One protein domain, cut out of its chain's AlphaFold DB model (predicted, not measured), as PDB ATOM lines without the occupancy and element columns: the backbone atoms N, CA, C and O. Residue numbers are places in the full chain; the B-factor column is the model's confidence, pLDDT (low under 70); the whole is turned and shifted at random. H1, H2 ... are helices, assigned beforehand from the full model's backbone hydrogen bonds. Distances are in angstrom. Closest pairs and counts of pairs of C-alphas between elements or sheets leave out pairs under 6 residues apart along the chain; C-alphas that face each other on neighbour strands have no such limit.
ATOM      1  N   LEU A   2      32.199 -56.842 -96.499       47.25
ATOM      2  CA  LEU A   2      30.754 -56.590 -96.424       47.25
ATOM      3  C   LEU A   2      30.532 -55.074 -96.424       47.25
ATOM      4  O   LEU A   2      30.899 -54.394 -95.468       47.25
ATOM      5  N   GLY A   3      30.000 -54.552 -97.531       47.34
ATOM      6  CA  GLY A   3      29.631 -53.148 -97.664       47.34
ATOM      7  C   GLY A   3      28.652 -52.770 -96.559       47.34
ATOM      8  O   GLY A   3      27.650 -53.451 -96.351       47.34
ATOM      9  N   ALA A   4      28.962 -51.708 -95.815       53.62
ATOM     10  CA  ALA A   4      28.030 -51.170 -94.840       53.62
ATOM     11  C   ALA A   4      26.715 -50.851 -95.563       53.62
ATOM     12  O   ALA A   4      26.718 -50.092 -96.533       53.62
ATOM     13  N   SER A   5      25.606 -51.439 -95.110       63.66
ATOM     14  CA  SER A   5      24.279 -51.074 -95.602       63.66
ATOM     15  C   SER A   5      24.118 -49.552 -95.524       63.66
ATOM     16  O   SER A   5      24.609 -48.920 -94.579       63.66
ATOM     17  N   GLY A   6      23.445 -48.946 -96.508       73.06
ATOM     18  CA  GLY A   6      23.260 -47.488 -96.557       73.06
ATOM     19  C   GLY A   6      22.709 -46.907 -95.247       73.06
ATOM     20  O   GLY A   6      23.070 -45.800 -94.851       73.06
ATOM     21  N   THR A   7      21.932 -47.699 -94.506       79.62
ATOM     22  CA  THR A   7      21.392 -47.361 -93.185       79.62
ATOM     23  C   THR A   7      22.472 -47.188 -92.116       79.62
ATOM     24  O   THR A   7      22.456 -46.195 -91.395       79.62
ATOM     25  N   ALA A   8      23.443 -48.103 -92.013       82.50
ATOM     26  CA  ALA A   8      24.501 -48.010 -91.002       82.50
ATOM     27  C   ALA A   8      25.469 -46.850 -91.289       82.50
ATOM     28  O   ALA A   8      25.983 -46.219 -90.366       82.50
ATOM     29  N   ALA A   9      25.716 -46.560 -92.569       84.56
ATOM     30  CA  ALA A   9      26.501 -45.400 -92.978       84.56
ATOM     31  C   ALA A   9      25.777 -44.083 -92.650       84.56
ATOM     32  O   ALA A   9      26.383 -43.192 -92.058       84.56
ATOM     33  N   SER A  10      24.477 -43.997 -92.948       87.00
ATOM     34  CA  SER A  10      23.646 -42.825 -92.632       87.00
ATOM     35  C   SER A  10      23.548 -42.586 -91.123       87.00
ATOM     36  O   SER A  10      23.720 -41.457 -90.671       87.00
ATOM     37  N   TYR A  11      23.365 -43.654 -90.338       90.06
ATOM     38  CA  TYR A  11      23.385 -43.608 -88.873       90.06
ATOM     39  C   TYR A  11      24.667 -42.947 -88.346       90.06
ATOM     40  O   TYR A  11      24.606 -41.975 -87.598       90.06
ATOM     41  N   ARG A  12      25.837 -43.440 -88.779       89.75
ATOM     42  CA  ARG A  12      27.135 -42.909 -88.331       89.75
ATOM     43  C   ARG A  12      27.354 -41.466 -88.770       89.75
ATOM     44  O   ARG A  12      27.862 -40.676 -87.983       89.75
ATOM     45  N   TYR A  13      26.971 -41.131 -90.002       91.75
ATOM     46  CA  TYR A  13      27.086 -39.769 -90.514       91.75
ATOM     47  C   TYR A  13      26.295 -38.782 -89.646       91.75
ATOM     48  O   TYR A  13      26.871 -37.811 -89.162       91.75
ATOM     49  N   VAL A  14      25.024 -39.079 -89.354       92.00
ATOM     50  CA  VAL A  14      24.184 -38.221 -88.502       92.00
ATOM     51  C   VAL A  14      24.759 -38.105 -87.086       92.00
ATOM     52  O   VAL A  14      24.892 -36.997 -86.576       92.00
ATOM     53  N   LYS A  15      25.180 -39.220 -86.475       92.12
ATOM     54  CA  LYS A  15      25.780 -39.229 -85.126       92.12
ATOM     55  C   LYS A  15      27.092 -38.445 -85.018       92.12
ATOM     56  O   LYS A  15      27.445 -38.028 -83.923       92.12
ATOM     57  N   SER A  16      27.814 -38.260 -86.125       93.38
ATOM     58  CA  SER A  16      29.090 -37.528 -86.145       93.38
ATOM     59  C   SER A  16      28.943 -36.002 -86.177       93.38
ATOM     60  O   SER A  16      29.943 -35.290 -86.095       93.38
ATOM     61  N   ALA A  17      27.716 -35.486 -86.310       94.25
ATOM     62  CA  ALA A  17      27.464 -34.053 -86.314       94.25
ATOM     63  C   ALA A  17      27.763 -33.418 -84.945       94.25
ATOM     64  O   ALA A  17      27.603 -34.037 -83.895       94.25
ATOM     65  N   ARG A  18      28.178 -32.145 -84.960       95.81
ATOM     66  CA  ARG A  18      28.403 -31.367 -83.737       95.81
ATOM     67  C   ARG A  18      27.066 -31.160 -83.004       95.81
ATOM     68  O   ARG A  18      26.142 -30.638 -83.633       95.81
ATOM     69  N   PRO A  19      26.959 -31.505 -81.707       95.75
ATOM     70  CA  PRO A  19      25.771 -31.195 -80.919       95.75
ATOM     71  C   PRO A  19      25.516 -29.685 -80.835       95.75
ATOM     72  O   PRO A  19      26.449 -28.877 -80.896       95.75
ATOM     73  N   ALA A  20      24.246 -29.307 -80.690       95.44
ATOM     74  CA  ALA A  20      23.872 -27.931 -80.384       95.44
ATOM     75  C   ALA A  20      24.336 -27.541 -78.968       95.44
ATOM     76  O   ALA A  20      24.620 -28.400 -78.134       95.44
ATOM     77  N   GLU A  21      24.408 -26.241 -78.683       96.88
ATOM     78  CA  GLU A  21      24.715 -25.758 -77.334       96.88
ATOM     79  C   GLU A  21      23.691 -26.293 -76.319       96.88
ATOM     80  O   GLU A  21      22.486 -26.255 -76.565       96.88
ATOM     81  N   GLY A  22      24.176 -26.824 -75.191       96.19
ATOM     82  CA  GLY A  22      23.335 -27.427 -74.153       96.19
ATOM     83  C   GLY A  22      22.818 -28.840 -74.460       96.19
ATOM     84  O   GLY A  22      22.016 -29.355 -73.687       96.19
ATOM     85  N   VAL A  23      23.257 -29.471 -75.558       95.56
ATOM     86  CA  VAL A  23      22.928 -30.865 -75.901       95.56
ATOM     87  C   VAL A  23      24.186 -31.726 -75.817       95.56
ATOM     88  O   VAL A  23      25.184 -31.423 -76.466       95.56
ATOM     89  N   ASP A  24      24.119 -32.823 -75.061       93.94
ATOM     90  CA  ASP A  24      25.281 -33.685 -74.805       93.94
ATOM     91  C   ASP A  24      25.738 -34.459 -76.051       93.94
ATOM     92  O   ASP A  24      26.931 -34.546 -76.342       93.94
ATOM     93  N   GLU A  25      24.793 -35.006 -76.820       95.12
ATOM     94  CA  GLU A  25      25.091 -35.757 -78.038       95.12
ATOM     95  C   GLU A  25      23.965 -35.675 -79.077       95.12
ATOM     96  O   GLU A  25      22.782 -35.548 -78.753       95.12
ATOM     97  N   VAL A  26      24.325 -35.796 -80.358       95.88
ATOM     98  CA  VAL A  26      23.342 -36.018 -81.426       95.88
ATOM     99  C   VAL A  26      22.843 -37.452 -81.308       95.88
ATOM    100  O   VAL A  26      23.646 -38.377 -81.287       95.88
ATOM    101  N   MET A  27      21.529 -37.662 -81.260       94.81
ATOM    102  CA  MET A  27      20.901 -38.987 -81.232       94.81
ATOM    103  C   MET A  27      20.023 -39.195 -82.462       94.81
ATOM    104  O   MET A  27      19.479 -38.240 -83.014       94.81
ATOM    105  N   VAL A  28      19.848 -40.452 -82.870       93.19
ATOM    106  CA  VAL A  28      18.845 -40.827 -83.881       93.19
ATOM    107  C   VAL A  28      17.688 -41.602 -83.245       93.19
ATOM    108  O   VAL A  28      17.853 -42.157 -82.155       93.19
ATOM    109  N   PRO A  29      16.531 -41.721 -83.926       93.38
ATOM    110  CA  PRO A  29      15.438 -42.559 -83.447       93.38
ATOM    111  C   PRO A  29      15.907 -43.969 -83.052       93.38
ATOM    112  O   PRO A  29      16.622 -44.650 -83.798       93.38
ATOM    113  N   GLY A  30      15.523 -44.402 -81.851       93.81
ATOM    114  CA  GLY A  30      15.921 -45.681 -81.272       93.81
ATOM    115  C   GLY A  30      17.174 -45.641 -80.388       93.81
ATOM    116  O   GLY A  30      17.377 -46.586 -79.627       93.81
ATOM    117  N   ASP A  31      18.046 -44.626 -80.487       94.56
ATOM    118  CA  ASP A  31      19.201 -44.486 -79.581       94.56
ATOM    119  C   ASP A  31      18.785 -44.340 -78.111       94.56
ATOM    120  O   ASP A  31      19.269 -45.139 -77.301       94.56
ATOM    121  N   PRO A  32      17.901 -43.389 -77.737       95.31
ATOM    122  CA  PRO A  32      17.541 -43.215 -76.333       95.31
ATOM    123  C   PRO A  32      16.875 -44.472 -75.759       95.31
ATOM    124  O   PRO A  32      17.145 -44.847 -74.621       95.31
ATOM    125  N   GLU A  33      16.078 -45.196 -76.549       97.31
ATOM    126  CA  GLU A  33      15.466 -46.460 -76.138       97.31
ATOM    127  C   GLU A  33      16.505 -47.571 -75.946       97.31
ATOM    128  O   GLU A  33      16.412 -48.328 -74.978       97.31
ATOM    129  N   ARG A  34      17.514 -47.672 -76.826       96.25
ATOM    130  CA  ARG A  34      18.628 -48.625 -76.668       96.25
ATOM    131  C   ARG A  34      19.435 -48.331 -75.407       96.25
ATOM    132  O   ARG A  34      19.705 -49.259 -74.647       96.25
ATOM    133  N   ALA A  35      19.764 -47.063 -75.164       95.88
ATOM    134  CA  ALA A  35      20.485 -46.638 -73.967       95.88
ATOM    135  C   ALA A  35      19.674 -46.923 -72.694       95.88
ATOM    136  O   ALA A  35      20.172 -47.541 -71.753       95.88
ATOM    137  N   ALA A  36      18.388 -46.561 -72.683       96.31
ATOM    138  CA  ALA A  36      17.509 -46.818 -71.549       96.31
ATOM    139  C   ALA A  36      17.285 -48.322 -71.311       96.31
ATOM    140  O   ALA A  36      17.155 -48.747 -70.165       96.31
ATOM    141  N   LYS A  37      17.248 -49.142 -72.372       97.56
ATOM    142  CA  LYS A  37      17.172 -50.605 -72.264       97.56
ATOM    143  C   LYS A  37      18.438 -51.186 -71.642       97.56
ATOM    144  O   LYS A  37      18.307 -51.967 -70.708       97.56
ATOM    145  N   ALA A  38      19.619 -50.802 -72.126       97.81
ATOM    146  CA  ALA A  38      20.893 -51.256 -71.564       97.81
ATOM    147  C   ALA A  38      20.987 -50.901 -70.074       97.81
ATOM    148  O   ALA A  38      21.174 -51.781 -69.240       97.81
ATOM    149  N   LYS A  39      20.679 -49.645 -69.725       97.56
ATOM    150  CA  LYS A  39      20.629 -49.201 -68.329       97.56
ATOM    151  C   LYS A  39      19.687 -50.061 -67.483       97.56
ATOM    152  O   LYS A  39      20.087 -50.538 -66.434       97.56
ATOM    153  N   ARG A  40      18.451 -50.304 -67.937       97.62
ATOM    154  CA  ARG A  40      17.472 -51.120 -67.190       97.62
ATOM    155  C   ARG A  40      17.849 -52.599 -67.087       97.62
ATOM    156  O   ARG A  40      17.414 -53.257 -66.150       97.62
ATOM    157  N   GLN A  41      18.620 -53.129 -68.035       97.44
ATOM    158  CA  GLN A  41      19.155 -54.491 -67.948       97.44
ATOM    159  C   GLN A  41      20.227 -54.607 -66.862       97.44
ATOM    160  O   GLN A  41      20.303 -55.635 -66.200       97.44
ATOM    161  N   GLU A  42      21.021 -53.556 -66.670       97.69
ATOM    162  CA  GLU A  42      22.095 -53.517 -65.674       97.69
ATOM    163  C   GLU A  42      21.590 -53.131 -64.278       97.69
ATOM    164  O   GLU A  42      21.969 -53.749 -63.288       97.69
ATOM    165  N   SER A  43      20.730 -52.113 -64.187       96.62
ATOM    166  CA  SER A  43      20.297 -51.516 -62.916       96.62
ATOM    167  C   SER A  43      18.894 -51.928 -62.468       96.62
ATOM    168  O   SER A  43      18.395 -51.403 -61.476       96.62
ATOM    169  N   GLY A  44      18.217 -52.793 -63.222       95.06
ATOM    170  CA  GLY A  44      16.803 -53.103 -63.015       95.06
ATOM    171  C   GLY A  44      15.850 -52.006 -63.511       95.06
ATOM    172  O   GLY A  44      16.249 -50.938 -63.989       95.06
ATOM    173  N   ILE A  45      14.550 -52.295 -63.424       96.06
ATOM    174  CA  ILE A  45      13.468 -51.404 -63.858       96.06
ATOM    175  C   ILE A  45      12.889 -50.703 -62.630       96.06
ATOM    176  O   ILE A  45      12.293 -51.345 -61.774       96.06
TER     177      ILE A  45
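AT A GLANCE: This is residues 2 to 45 of the 75 residues of an uncharacterized protein of Alphaproteobacteria bacterium (UniProt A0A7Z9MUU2). Two separate helices, H1 and H2, form the two arms of an open, flat shape, joined by a long loop, residues 16 to 30, that runs out beyond H1, turns near Glu 21 and folds back to where H2 begins. The helices do not pack on each other, and most of H2 sticks out, with residues 30 to 35 and 38 to 44 standing free. The printed part has 44 residues with two named helices, H1 then H2, and no named strand; the class is all helix. It is loose, with a radius of gyration of the C-alphas of 13.4 A and spans of 36 by 34 by 13 A.

IN THESE COORDINATES: Start at Leu 2 and pass residues 2 to 5 to find C-alpha 6 at (23.260, -47.488, -96.557), where H1, residues 6 to 15, begins; it runs 14.3 A to C-alpha 15. Go on through the loop, past C-alpha 21 at (24.715, -25.758, -77.334). H2, residues 31 to 43, is the longest helix; it runs 18.1 A and ends at C-alpha 43, at (20.297, -51.516, -62.916).

HOW THE PARTS SIT: Compare the C-alphas of H1 and H2, and you will find the two helices apart, with no C-alpha of the one within 8 A of the other. At the other end of H1, residues 2 to 10, of which 6 to 10 belong to H1, stand free. Look at the backbone O and N atoms inside H1 and H2: every O i to N i+4 pair is within hydrogen-bond range.

THE WHOLE: The two C-alphas farthest apart, those of Gly 3 and Ile 45, are 37.5 A from each other. The printed part has no cut, and the link from H1 to H2 is long, with 15 residues. In the B-factor column the mean pLDDT of the printed part is 89.7; look at residues 2 to 5 for the model's low confidence, under 70.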